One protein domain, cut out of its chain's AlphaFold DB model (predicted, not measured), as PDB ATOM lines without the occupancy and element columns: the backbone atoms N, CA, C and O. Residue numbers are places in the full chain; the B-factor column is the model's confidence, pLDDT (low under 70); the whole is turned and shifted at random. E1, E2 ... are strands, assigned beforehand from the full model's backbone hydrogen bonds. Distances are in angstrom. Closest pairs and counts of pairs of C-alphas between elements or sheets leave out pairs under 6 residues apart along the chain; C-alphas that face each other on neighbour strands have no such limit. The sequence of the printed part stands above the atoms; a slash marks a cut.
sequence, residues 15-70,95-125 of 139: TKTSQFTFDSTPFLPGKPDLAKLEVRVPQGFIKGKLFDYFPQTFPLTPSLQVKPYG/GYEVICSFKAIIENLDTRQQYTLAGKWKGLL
ATOM      1  N   THR A  15     344.717 229.379 230.254       94.12
ATOM      2  CA  THR A  15     345.726 228.859 229.329       94.12
ATOM      3  C   THR A  15     345.726 227.344 229.270       94.12
ATOM      4  O   THR A  15     345.597 226.667 230.283       94.12
ATOM      5  N   LYS A  16     345.947 226.796 228.080       95.81
ATOM      6  CA  LYS A  16     346.254 225.392 227.845       95.81
ATOM      7  C   LYS A  16     347.766 225.192 227.858       95.81
ATOM      8  O   LYS A  16     348.481 225.885 227.135       95.81
ATOM      9  N   THR A  17     348.242 224.220 228.631       97.38
ATOM     10  CA  THR A  17     349.667 223.870 228.703       97.38
ATOM     11  C   THR A  17     349.954 222.518 228.057       97.38
ATOM     12  O   THR A  17     349.099 221.629 228.042       97.38
ATOM     13  N   SER A  18     351.158 222.366 227.506       97.94
ATOM     14  CA  SER A  18     351.612 221.127 226.875       97.94
ATOM     15  C   SER A  18     353.132 220.984 226.958       97.94
ATOM     16  O   SER A  18     353.863 221.936 226.690       97.94
ATOM     17  N   GLN A  19     353.607 219.791 227.303       97.88
ATOM     18  CA  GLN A  19     355.024 219.444 227.368       97.88
ATOM     19  C   GLN A  19     355.219 217.954 227.066       97.88
ATOM     20  O   GLN A  19     354.500 217.115 227.615       97.88
ATOM     21  N   PHE A  20     356.207 217.608 226.235       96.31
ATOM     22  CA  PHE A  20     356.498 216.219 225.865       96.31
ATOM     23  C   PHE A  20     357.862 215.757 226.375       96.31
ATOM     24  O   PHE A  20     358.880 216.382 226.113       96.31
ATOM     25  N   THR A  21     357.917 214.613 227.044       95.19
ATOM     26  CA  THR A  21     359.178 213.951 227.403       95.19
ATOM     27  C   THR A  21     359.289 212.632 226.661       95.19
ATOM     28  O   THR A  21     358.307 211.899 226.603       95.19
ATOM     29  N   PHE A  22     360.464 212.304 226.134       92.19
ATOM     30  CA  PHE A  22     360.690 211.084 225.356       92.19
ATOM     31  C   PHE A  22     361.434 210.045 226.202       92.19
ATOM     32  O   PHE A  22     362.393 210.398 226.886       92.19
ATOM     33  N   ASP A  23     360.994 208.784 226.167       87.88
ATOM     34  CA  ASP A  23     361.534 207.720 227.036       87.88
ATOM     35  C   ASP A  23     362.983 207.334 226.677       87.88
ATOM     36  O   ASP A  23     363.745 206.862 227.517       87.88
ATOM     37  N   SER A  24     363.377 207.539 225.421       75.25
ATOM     38  CA  SER A  24     364.745 207.375 224.920       75.25
ATOM     39  C   SER A  24     364.990 208.390 223.809       75.25
ATOM     40  O   SER A  24     364.029 208.863 223.201       75.25
ATOM     41  N   THR A  25     366.251 208.742 223.532       65.50
ATOM     42  CA  THR A  25     366.578 209.563 222.361       65.50
ATOM     43  C   THR A  25     366.147 208.783 221.122       65.50
ATOM     44  O   THR A  25     366.766 207.758 220.819       65.50
ATOM     45  N   PRO A  26     365.088 209.199 220.413       63.44
ATOM     46  CA  PRO A  26     364.618 208.427 219.283       63.44
ATOM     47  C   PRO A  26     365.705 208.466 218.211       63.44
ATOM     48  O   PRO A  26     366.140 209.542 217.792       63.44
ATOM     49  N   PHE A  27     366.189 207.296 217.794       66.19
ATOM     50  CA  PHE A  27     367.072 207.213 216.638       66.19
ATOM     51  C   PHE A  27     366.234 207.523 215.398       66.19
ATOM     52  O   PHE A  27     365.606 206.649 214.805       66.19
ATOM     53  N   LEU A  28     366.180 208.806 215.061       76.62
ATOM     54  CA  LEU A  28     365.563 209.309 213.850       76.62
ATOM     55  C   LEU A  28     366.695 209.684 212.893       76.62
ATOM     56  O   LEU A  28     367.508 210.557 213.232       76.62
ATOM     57  N   PRO A  29     366.805 209.029 211.726       71.88
ATOM     58  CA  PRO A  29     367.849 209.360 210.768       71.88
ATOM     59  C   PRO A  29     367.722 210.824 210.350       71.88
ATOM     60  O   PRO A  29     366.624 211.339 210.157       71.88
ATOM     61  N   GLY A  30     368.860 211.513 210.272       74.88
ATOM     62  CA  GLY A  30     368.896 212.945 209.975       74.88
ATOM     63  C   GLY A  30     368.479 213.863 211.130       74.88
ATOM     64  O   GLY A  30     368.514 215.072 210.940       74.88
ATOM     65  N   LYS A  31     368.135 213.327 212.318       76.62
ATOM     66  CA  LYS A  31     367.731 214.093 213.517       76.62
ATOM     67  C   LYS A  31     366.721 215.208 213.178       76.62
ATOM     68  O   LYS A  31     367.026 216.384 213.384       76.62
ATOM     69  N   PRO A  32     365.547 214.856 212.623       81.69
ATOM     70  CA  PRO A  32     364.530 215.833 212.277       81.69
ATOM     71  C   PRO A  32     364.146 216.656 213.506       81.69
ATOM     72  O   PRO A  32     364.058 216.143 214.624       81.69
ATOM     73  N   ASP A  33     363.901 217.940 213.276       87.56
ATOM     74  CA  ASP A  33     363.423 218.847 214.308       87.56
ATOM     75  C   ASP A  33     361.968 218.513 214.663       87.56
ATOM     76  O   ASP A  33     361.031 218.888 213.952       87.56
ATOM     77  N   LEU A  34     361.783 217.786 215.769       88.50
ATOM     78  CA  LEU A  34     360.468 217.373 216.262       88.50
ATOM     79  C   LEU A  34     359.574 218.561 216.631       88.50
ATOM     80  O   LEU A  34     358.353 218.423 216.593       88.50
ATOM     81  N   ALA A  35     360.139 219.742 216.907       90.75
ATOM     82  CA  ALA A  35     359.344 220.933 217.191       90.75
ATOM     83  C   ALA A  35     358.541 221.416 215.969       90.75
ATOM     84  O   ALA A  35     357.576 222.157 216.126       90.75
ATOM     85  N   LYS A  36     358.888 220.968 214.755       91.19
ATOM     86  CA  LYS A  36     358.105 221.239 213.538       91.19
ATOM     87  C   LYS A  36     356.892 220.323 213.384       91.19
ATOM     88  O   LYS A  36     356.037 220.587 212.544       91.19
ATOM     89  N   LEU A  37     356.825 219.238 214.156       91.06
ATOM     90  CA  LEU A  37     355.694 218.322 214.141       91.06
ATOM     91  C   LEU A  37     354.640 218.810 215.126       91.06
ATOM     92  O   LEU A  37     354.849 218.816 216.338       91.06
ATOM     93  N   GLU A  38     353.495 219.202 214.588       94.38
ATOM     94  CA  GLU A  38     352.358 219.664 215.365       94.38
ATOM     95  C   GLU A  38     351.371 218.523 215.634       94.38
ATOM     96  O   GLU A  38     350.914 217.844 214.715       94.38
ATOM     97  N   VAL A  39     351.012 218.322 216.903       94.44
ATOM     98  CA  VAL A  39     350.107 217.245 217.328       94.44
ATOM     99  C   VAL A  39     348.952 217.779 218.163       94.44
ATOM    100  O   VAL A  39     349.078 218.770 218.881       94.44
ATOM    101  N   ARG A  40     347.799 217.111 218.092       94.31
ATOM    102  CA  ARG A  40     346.688 217.383 219.008       94.31
ATOM    103  C   ARG A  40     346.991 216.806 220.387       94.31
ATOM    104  O   ARG A  40     347.584 215.735 220.496       94.31
ATOM    105  N   VAL A  41     346.546 217.500 221.430       95.06
ATOM    106  CA  VAL A  41     346.766 217.099 222.828       95.06
ATOM    107  C   VAL A  41     345.440 216.845 223.539       95.06
ATOM    108  O   VAL A  41     344.438 217.446 223.149       95.06
ATOM    109  N   PRO A  42     345.396 215.986 224.568       93.81
ATOM    110  CA  PRO A  42     344.168 215.708 225.310       93.81
ATOM    111  C   PRO A  42     343.499 216.965 225.889       93.81
ATOM    112  O   PRO A  42     344.193 217.838 226.412       93.81
ATOM    113  N   GLN A  43     342.166 217.053 225.863       90.75
ATOM    114  CA  GLN A  43     341.377 218.123 226.509       90.75
ATOM    115  C   GLN A  43     340.469 217.618 227.647       90.75
ATOM    116  O   GLN A  43     340.028 218.384 228.498       90.75
ATOM    117  N   GLY A  44     340.245 216.321 227.734       87.31
ATOM    118  CA  GLY A  44     339.154 215.772 228.510       87.31
ATOM    119  C   GLY A  44     339.075 214.272 228.299       87.31
ATOM    120  O   GLY A  44     339.709 213.697 227.414       87.31
ATOM    121  N   PHE A  45     338.339 213.616 229.185       82.38
ATOM    122  CA  PHE A  45     338.231 212.167 229.206       82.38
ATOM    123  C   PHE A  45     336.808 211.757 228.854       82.38
ATOM    124  O   PHE A  45     335.870 212.035 229.606       82.38
ATOM    125  N   ILE A  46     336.652 211.066 227.728       78.06
ATOM    126  CA  ILE A  46     335.389 210.459 227.332       78.06
ATOM    127  C   ILE A  46     335.287 209.106 228.041       78.06
ATOM    128  O   ILE A  46     336.207 208.279 228.012       78.06
ATOM    129  N   LYS A  47     334.148 208.875 228.701       70.75
ATOM    130  CA  LYS A  47     333.823 207.617 229.385       70.75
ATOM    131  C   LYS A  47     334.054 206.444 228.415       70.75
ATOM    132  O   LYS A  47     333.336 206.320 227.432       70.75
ATOM    133  N   GLY A  48     335.074 205.619 228.674       65.69
ATOM    134  CA  GLY A  48     335.505 204.555 227.749       65.69
ATOM    135  C   GLY A  48     337.003 204.508 227.410       65.69
ATOM    136  O   GLY A  48     337.394 203.642 226.638       65.69
ATOM    137  N   LYS A  49     337.843 205.357 228.034       64.00
ATOM    138  CA  LYS A  49     339.321 205.441 227.881       64.00
ATOM    139  C   LYS A  49     339.835 206.269 226.700       64.00
ATOM    140  O   LYS A  49     341.036 206.255 226.443       64.00
ATOM    141  N   LEU A  50     338.972 207.003 226.008       78.00
ATOM    142  CA  LEU A  50     339.399 207.877 224.918       78.00
ATOM    143  C   LEU A  50     339.511 209.316 225.412       78.00
ATOM    144  O   LEU A  50     338.639 209.807 226.128       78.00
ATOM    145  N   PHE A  51     340.596 209.981 225.029       83.44
ATOM    146  CA  PHE A  51     340.721 211.420 225.200       83.44
ATOM    147  C   PHE A  51     339.972 212.128 224.071       83.44
ATOM    148  O   PHE A  51     340.067 211.720 222.910       83.44
ATOM    149  N   ASP A  52     339.245 213.191 224.411       88.50
ATOM    150  CA  ASP A  52     338.965 214.235 223.430       88.50
ATOM    151  C   ASP A  52     340.235 215.084 223.233       88.50
ATOM    152  O   ASP A  52     341.198 215.003 224.006       88.50
ATOM    153  N   TYR A  53     340.264 215.873 222.165       91.44
ATOM    154  CA  TYR A  53     341.454 216.614 221.777       91.44
ATOM    155  C   TYR A  53     341.199 218.109 221.760       91.44
ATOM    156  O   TYR A  53     340.170 218.568 221.266       91.44
ATOM    157  N   PHE A  54     342.197 218.856 222.224       92.88
ATOM    158  CA  PHE A  54     342.230 220.299 222.094       92.88
ATOM    159  C   PHE A  54     342.217 220.688 220.607       92.88
ATOM    160  O   PHE A  54     342.927 220.059 219.812       92.88
ATOM    161  N   PRO A  55     341.420 221.695 220.201       90.88
ATOM    162  CA  PRO A  55     341.261 222.054 218.793       90.88
ATOM    163  C   PRO A  55     342.562 222.561 218.167       90.88
ATOM    164  O   PRO A  55     342.800 222.327 216.982       90.88
ATOM    165  N   GLN A  56     343.411 223.223 218.957       93.81
ATOM    166  CA  GLN A  56     344.728 223.657 218.504       93.81
ATOM    167  C   GLN A  56     345.773 222.563 218.722       93.81
ATOM    168  O   GLN A  56     345.750 221.812 219.699       93.81
ATOM    169  N   THR A  57     346.730 222.517 217.811       96.19
ATOM    170  CA  THR A  57     347.888 221.632 217.869       96.19
ATOM    171  C   THR A  57     349.008 222.228 218.720       96.19
ATOM    172  O   THR A  57     349.021 223.425 219.002       96.19
ATOM    173  N   PHE A  58     349.962 221.402 219.136       96.94
ATOM    174  CA  PHE A  58     351.179 221.805 219.831       96.94
ATOM    175  C   PHE A  58     352.393 221.130 219.186       96.94
ATOM    176  O   PHE A  58     352.321 219.934 218.896       96.94
ATOM    177  N   PRO A  59     353.504 221.854 218.989       96.25
ATOM    178  CA  PRO A  59     354.813 221.274 218.727       96.25
ATOM    179  C   PRO A  59     355.171 220.093 219.638       96.25
ATOM    180  O   PRO A  59     354.973 220.129 220.857       96.25
ATOM    181  N   LEU A  60     355.772 219.054 219.063       93.94
ATOM    182  CA  LEU A  60     356.257 217.884 219.790       93.94
ATOM    183  C   LEU A  60     357.637 218.165 220.418       93.94
ATOM    184  O   LEU A  60     358.668 217.684 219.952       93.94
ATOM    185  N   THR A  61     357.662 218.980 221.475       94.00
ATOM    186  CA  THR A  61     358.890 219.489 222.120       94.00
ATOM    187  C   THR A  61     358.895 219.292 223.644       94.00
ATOM    188  O   THR A  61     357.826 219.292 224.268       94.00
ATOM    189  N   PRO A  62     360.086 219.159 224.270       93.94
ATOM    190  CA  PRO A  62     360.231 219.124 225.725       93.94
ATOM    191  C   PRO A  62     360.079 220.473 226.417       93.94
ATOM    192  O   PRO A  62     359.959 220.513 227.644       93.94
ATOM    193  N   SER A  63     360.067 221.577 225.675       95.75
ATOM    194  CA  SER A  63     359.777 222.890 226.243       95.75
ATOM    195  C   SER A  63     358.309 222.986 226.659       95.75
ATOM    196  O   SER A  63     357.425 222.490 225.959       95.75
ATOM    197  N   LEU A  64     358.045 223.645 227.792       97.38
ATOM    198  CA  LEU A  64     356.682 223.980 228.195       97.38
ATOM    199  C   LEU A  64     356.083 224.947 227.174       97.38
ATOM    200  O   LEU A  64     356.650 226.000 226.889       97.38
ATOM    201  N   GLN A  65     354.921 224.585 226.656       97.56
ATOM    202  CA  GLN A  65     354.164 225.388 225.712       97.56
ATOM    203  C   GLN A  65     352.874 225.853 226.360       97.56
ATOM    204  O   GLN A  65     352.244 225.109 227.115       97.56
ATOM    205  N   VAL A  66     352.470 227.072 226.019       96.50
ATOM    206  CA  VAL A  66     351.267 227.713 226.535       96.50
ATOM    207  C   VAL A  66     350.501 228.296 225.358       96.50
ATOM    208  O   VAL A  66     351.074 228.999 224.528       96.50
ATOM    209  N   LYS A  67     349.209 227.991 225.274       94.81
ATOM    210  CA  LYS A  67     348.279 228.614 224.325       94.81
ATOM    211  C   LYS A  67     347.043 229.106 225.076       94.81
ATOM    212  O   LYS A  67     346.738 228.553 226.133       94.81
ATOM    213  N   PRO A  68     346.313 230.109 224.565       92.56
ATOM    214  CA  PRO A  68     345.017 230.470 225.127       92.56
ATOM    215  C   PRO A  68     344.111 229.239 225.192       92.56
ATOM    216  O   PRO A  68     344.057 228.462 224.235       92.56
ATOM    217  N   TYR A  69     343.408 229.047 226.308       88.50
ATOM    218  CA  TYR A  69     342.478 227.923 226.460       88.50
ATOM    219  C   TYR A  69     341.276 228.044 225.502       88.50
ATOM    220  O   TYR A  69     340.626 227.050 225.187       88.50
ATOM    221  N   GLY A  70     341.046 229.248 224.971       80.69
ATOM    222  CA  GLY A  70     339.925 229.598 224.106       80.69
ATOM    223  C   GLY A  70     338.815 230.278 224.901       80.69
ATOM    224  O   GLY A  70     338.984 230.602 226.075       80.69
ATOM    225  N   GLY A  95     342.108 223.988 237.751       92.38
ATOM    226  CA  GLY A  95     342.841 223.391 236.637       92.38
ATOM    227  C   GLY A  95     343.263 221.957 236.954       92.38
ATOM    228  O   GLY A  95     343.903 221.704 237.971       92.38
ATOM    229  N   TYR A  96     342.937 221.021 236.067       93.12
ATOM    230  CA  TYR A  96     343.299 219.612 236.200       93.12
ATOM    231  C   TYR A  96     344.474 219.296 235.285       93.12
ATOM    232  O   TYR A  96     344.294 219.181 234.073       93.12
ATOM    233  N   GLU A  97     345.670 219.144 235.844       94.12
ATOM    234  CA  GLU A  97     346.830 218.645 235.104       94.12
ATOM    235  C   GLU A  97     346.816 217.119 235.005       94.12
ATOM    236  O   GLU A  97     346.359 216.418 235.908       94.12
ATOM    237  N   VAL A  98     347.351 216.589 233.907       94.06
ATOM    238  CA  VAL A  98     347.520 215.150 233.719       94.06
ATOM    239  C   VAL A  98     348.881 214.841 233.113       94.06
ATOM    240  O   VAL A  98     349.455 215.640 232.371       94.06
ATOM    241  N   ILE A  99     349.380 213.649 233.429       95.69
ATOM    242  CA  ILE A  99     350.517 213.029 232.758       95.69
ATOM    243  C   ILE A  99     350.008 211.734 232.131       95.69
ATOM    244  O   ILE A  99     349.488 210.874 232.842       95.69
ATOM    245  N   CYS A 100     350.159 211.575 230.818       91.88
ATOM    246  CA  CYS A 100     349.809 210.334 230.128       91.88
ATOM    247  C   CYS A 100     350.930 209.874 229.200       91.88
ATOM    248  O   CYS A 100     351.658 210.683 228.628       91.88
ATOM    249  N   SER A 101     351.059 208.563 229.031       94.19
ATOM    250  CA  SER A 101     351.983 207.996 228.051       94.19
ATOM    251  C   SER A 101     351.434 208.164 226.635       94.19
ATOM    252  O   SER A 101     350.223 208.094 226.423       94.19
ATOM    253  N   PHE A 102     352.319 208.341 225.658       92.44
ATOM    254  CA  PHE A 102     351.972 208.360 224.242       92.44
ATOM    255  C   PHE A 102     352.914 207.470 223.431       92.44
ATOM    256  O   PHE A 102     354.045 207.183 223.829       92.44
ATOM    257  N   LYS A 103     352.432 207.069 222.255       92.56
ATOM    258  CA  LYS A 103     353.212 206.418 221.207       92.56
ATOM    259  C   LYS A 103     352.885 207.107 219.886       92.56
ATOM    260  O   LYS A 103     351.712 207.276 219.565       92.56
ATOM    261  N   ALA A 104     353.906 207.505 219.145       90.62
ATOM    262  CA  ALA A 104     353.798 208.145 217.843       90.62
ATOM    263  C   ALA A 104     354.590 207.350 216.799       90.62
ATOM    264  O   ALA A 104     355.576 206.684 217.121       90.62
ATOM    265  N   ILE A 105     354.145 207.419 215.547       91.12
ATOM    266  CA  ILE A 105     354.841 206.850 214.393       91.12
ATOM    267  C   ILE A 105     355.276 208.024 213.523       91.12
ATOM    268  O   ILE A 105     354.448 208.835 213.121       91.12
ATOM    269  N   ILE A 106     356.576 208.119 213.268       89.19
ATOM    270  CA  ILE A 106     357.170 209.097 212.359       89.19
ATOM    271  C   ILE A 106     357.504 208.361 211.067       89.19
ATOM    272  O   ILE A 106     358.264 207.398 211.091       89.19
ATOM    273  N   GLU A 107     356.943 208.812 209.951       90.31
ATOM    274  CA  GLU A 107     357.214 208.255 208.627       90.31
ATOM    275  C   GLU A 107     358.132 209.195 207.846       90.31
ATOM    276  O   GLU A 107     357.850 210.385 207.700       90.31
ATOM    277  N   ASN A 108     359.232 208.654 207.324       88.31
ATOM    278  CA  ASN A 108     359.997 209.321 206.284       88.31
ATOM    279  C   ASN A 108     359.232 209.175 204.962       88.31
ATOM    280  O   ASN A 108     359.052 208.062 204.474       88.31
ATOM    281  N   LEU A 109     358.780 210.288 204.385       89.06
ATOM    282  CA  LEU A 109     357.952 210.266 203.177       89.06
ATOM    283  C   LEU A 109     358.723 209.849 201.913       89.06
ATOM    284  O   LEU A 109     358.102 209.319 200.992       89.06
ATOM    285  N   ASP A 110     360.047 210.028 201.889       90.94
ATOM    286  CA  ASP A 110     360.908 209.651 200.764       90.94
ATOM    287  C   ASP A 110     361.200 208.143 200.763       90.94
ATOM    288  O   ASP A 110     361.123 207.485 199.728       90.94
ATOM    289  N   THR A 111     361.520 207.573 201.932       90.38
ATOM    290  CA  THR A 111     361.911 206.155 202.066       90.38
ATOM    291  C   THR A 111     360.774 205.240 202.520       90.38
ATOM    292  O   THR A 111     360.943 204.021 202.531       90.38
ATOM    293  N   ARG A 112     359.637 205.809 202.943       92.50
ATOM    294  CA  ARG A 112     358.511 205.122 203.611       92.50
ATOM    295  C   ARG A 112     358.886 204.383 204.896       92.50
ATOM    296  O   ARG A 112     358.091 203.613 205.431       92.50
ATOM    297  N   GLN A 113     360.086 204.618 205.423       90.50
ATOM    298  CA  GLN A 113     360.532 204.013 206.672       90.50
ATOM    299  C   GLN A 113     359.814 204.655 207.858       90.50
ATOM    300  O   GLN A 113     359.682 205.877 207.938       90.50
ATOM    301  N   GLN A 114     359.376 203.814 208.791       91.31
ATOM    302  CA  GLN A 114     358.652 204.229 209.983       91.31
ATOM    303  C   GLN A 114     359.511 204.066 211.233       91.31
ATOM    304  O   GLN A 114     360.162 203.041 211.438       91.31
ATOM    305  N   TYR A 115     359.450 205.066 212.103       88.50
ATOM    306  CA  TYR A 115     360.144 205.100 213.381       88.50
ATOM    307  C   TYR A 115     359.125 205.291 214.491       88.50
ATOM    308  O   TYR A 115     358.271 206.175 214.436       88.50
ATOM    309  N   THR A 116     359.208 204.448 215.513       90.12
ATOM    310  CA  THR A 116     358.345 204.570 216.685       90.12
ATOM    311  C   THR A 116     358.988 205.498 217.704       90.12
ATOM    312  O   THR A 116     360.136 205.305 218.095       90.12
ATOM    313  N   LEU A 117     358.206 206.462 218.175       90.56
ATOM    314  CA  LEU A 117     358.540 207.361 219.268       90.56
ATOM    315  C   LEU A 117     357.594 207.093 220.438       90.56
ATOM    316  O   LEU A 117     356.390 206.949 220.240       90.56
ATOM    317  N   ALA A 118     358.120 207.039 221.654       93.00
ATOM    318  CA  ALA A 118     357.322 206.878 222.863       93.00
ATOM    319  C   ALA A 118     357.778 207.859 223.938       93.00
ATOM    320  O   ALA A 118     358.925 208.323 223.944       93.00
ATOM    321  N   GLY A 119     356.856 208.197 224.826       94.94
ATOM    322  CA  GLY A 119     357.125 209.153 225.879       94.94
ATOM    323  C   GLY A 119     355.904 209.462 226.722       94.94
ATOM    324  O   GLY A 119     354.908 208.737 226.722       94.94
ATOM    325  N   LYS A 120     355.973 210.593 227.418       96.06
ATOM    326  CA  LYS A 120     354.885 211.141 228.222       96.06
ATOM    327  C   LYS A 120     354.534 212.542 227.759       96.06
ATOM    328  O   LYS A 120     355.406 213.338 227.424       96.06
ATOM    329  N   TRP A 121     353.247 212.835 227.774       96.62
ATOM    330  CA  TRP A 121     352.720 214.180 227.667       96.62
ATOM    331  C   TRP A 121     352.281 214.636 229.055       96.62
ATOM    332  O   TRP A 121     351.583 213.898 229.754       96.62
ATOM    333  N   LYS A 122     352.698 215.838 229.446       97.38
ATOM    334  CA  LYS A 122     352.215 216.546 230.630       97.38
ATOM    335  C   LYS A 122     351.535 217.831 230.181       97.38
ATOM    336  O   LYS A 122     352.105 218.597 229.406       97.38
ATOM    337  N   GLY A 123     350.351 218.099 230.708       96.88
ATOM    338  CA  GLY A 123     349.671 219.357 230.447       96.88
ATOM    339  C   GLY A 123     348.379 219.498 231.226       96.88
ATOM    340  O   GLY A 123     347.895 218.556 231.857       96.88
ATOM    341  N   LEU A 124     347.807 220.694 231.165       96.12
ATOM    342  CA  LEU A 124     346.458 220.941 231.639       96.12
ATOM    343  C   LEU A 124     345.492 220.128 230.777       96.12
ATOM    344  O   LEU A 124     345.439 220.337 229.572       96.12
ATOM    345  N   LEU A 125     344.691 219.251 231.372       93.56
ATOM    346  CA  LEU A 125     343.591 218.561 230.707       93.56
ATOM    347  C   LEU A 125     342.429 219.543 230.513       93.56
ATOM    348  O   LEU A 125     342.153 219.955 229.385       93.56
TER     349      LEU A 125
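What this domain is: This is residues 15 to 70 and 95 to 125 of the 139 residues of an uncharacterized protein of Dyadobacter sp. 50-39 (UniProt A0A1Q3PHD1). A twisted sheet, E4 E1 E6 E5, and a small hairpin, E2 and E3, make a sandwich of two sheets only partly face to face, their strands crossed at 67 degrees. The 87 printed residues have six named strands, E1 to E6, no named helix: all strand, both sheets antiparallel. The whole is compact, radius of gyration of the C-alphas 13.7 A, spanning 41 by 28 by 22 A.

How they stand to each other: Within hydrogen-bond range, E1, residues 15 to 22, pairs with E4, residues 65 to 68 (N 16 and O 67, 2.7 A), and E6, residues 114 to 125 (N 19 and O 122, 2.8 A). E2, residues 38 to 46, and E3, residues 50 to 59, form a hairpin (N 43 and O 52, 2.9 A). E5, residues 95 to 107, and E6 form another (N 104 and O 117, 2.8 A). The closest C-alphas of E2 and E6 are Gln 43 and Leu 125, 4.8 A. E3 and E5 are apart.

Where its parts are: E1 starts at C-alpha 15 (345.726, 228.859, 229.329). E5 measures 34.9 A. E6, 29.4 A, ends at C-alpha 125 (343.591, 218.561, 230.707).

The domain as a whole: Residues 71 to 94 are cut out, C-alphas 70 and 95 being 14.3 A apart. The link E1 to E2 is long. Residues 25 to 27 and 48 to 49 have pLDDT under 70.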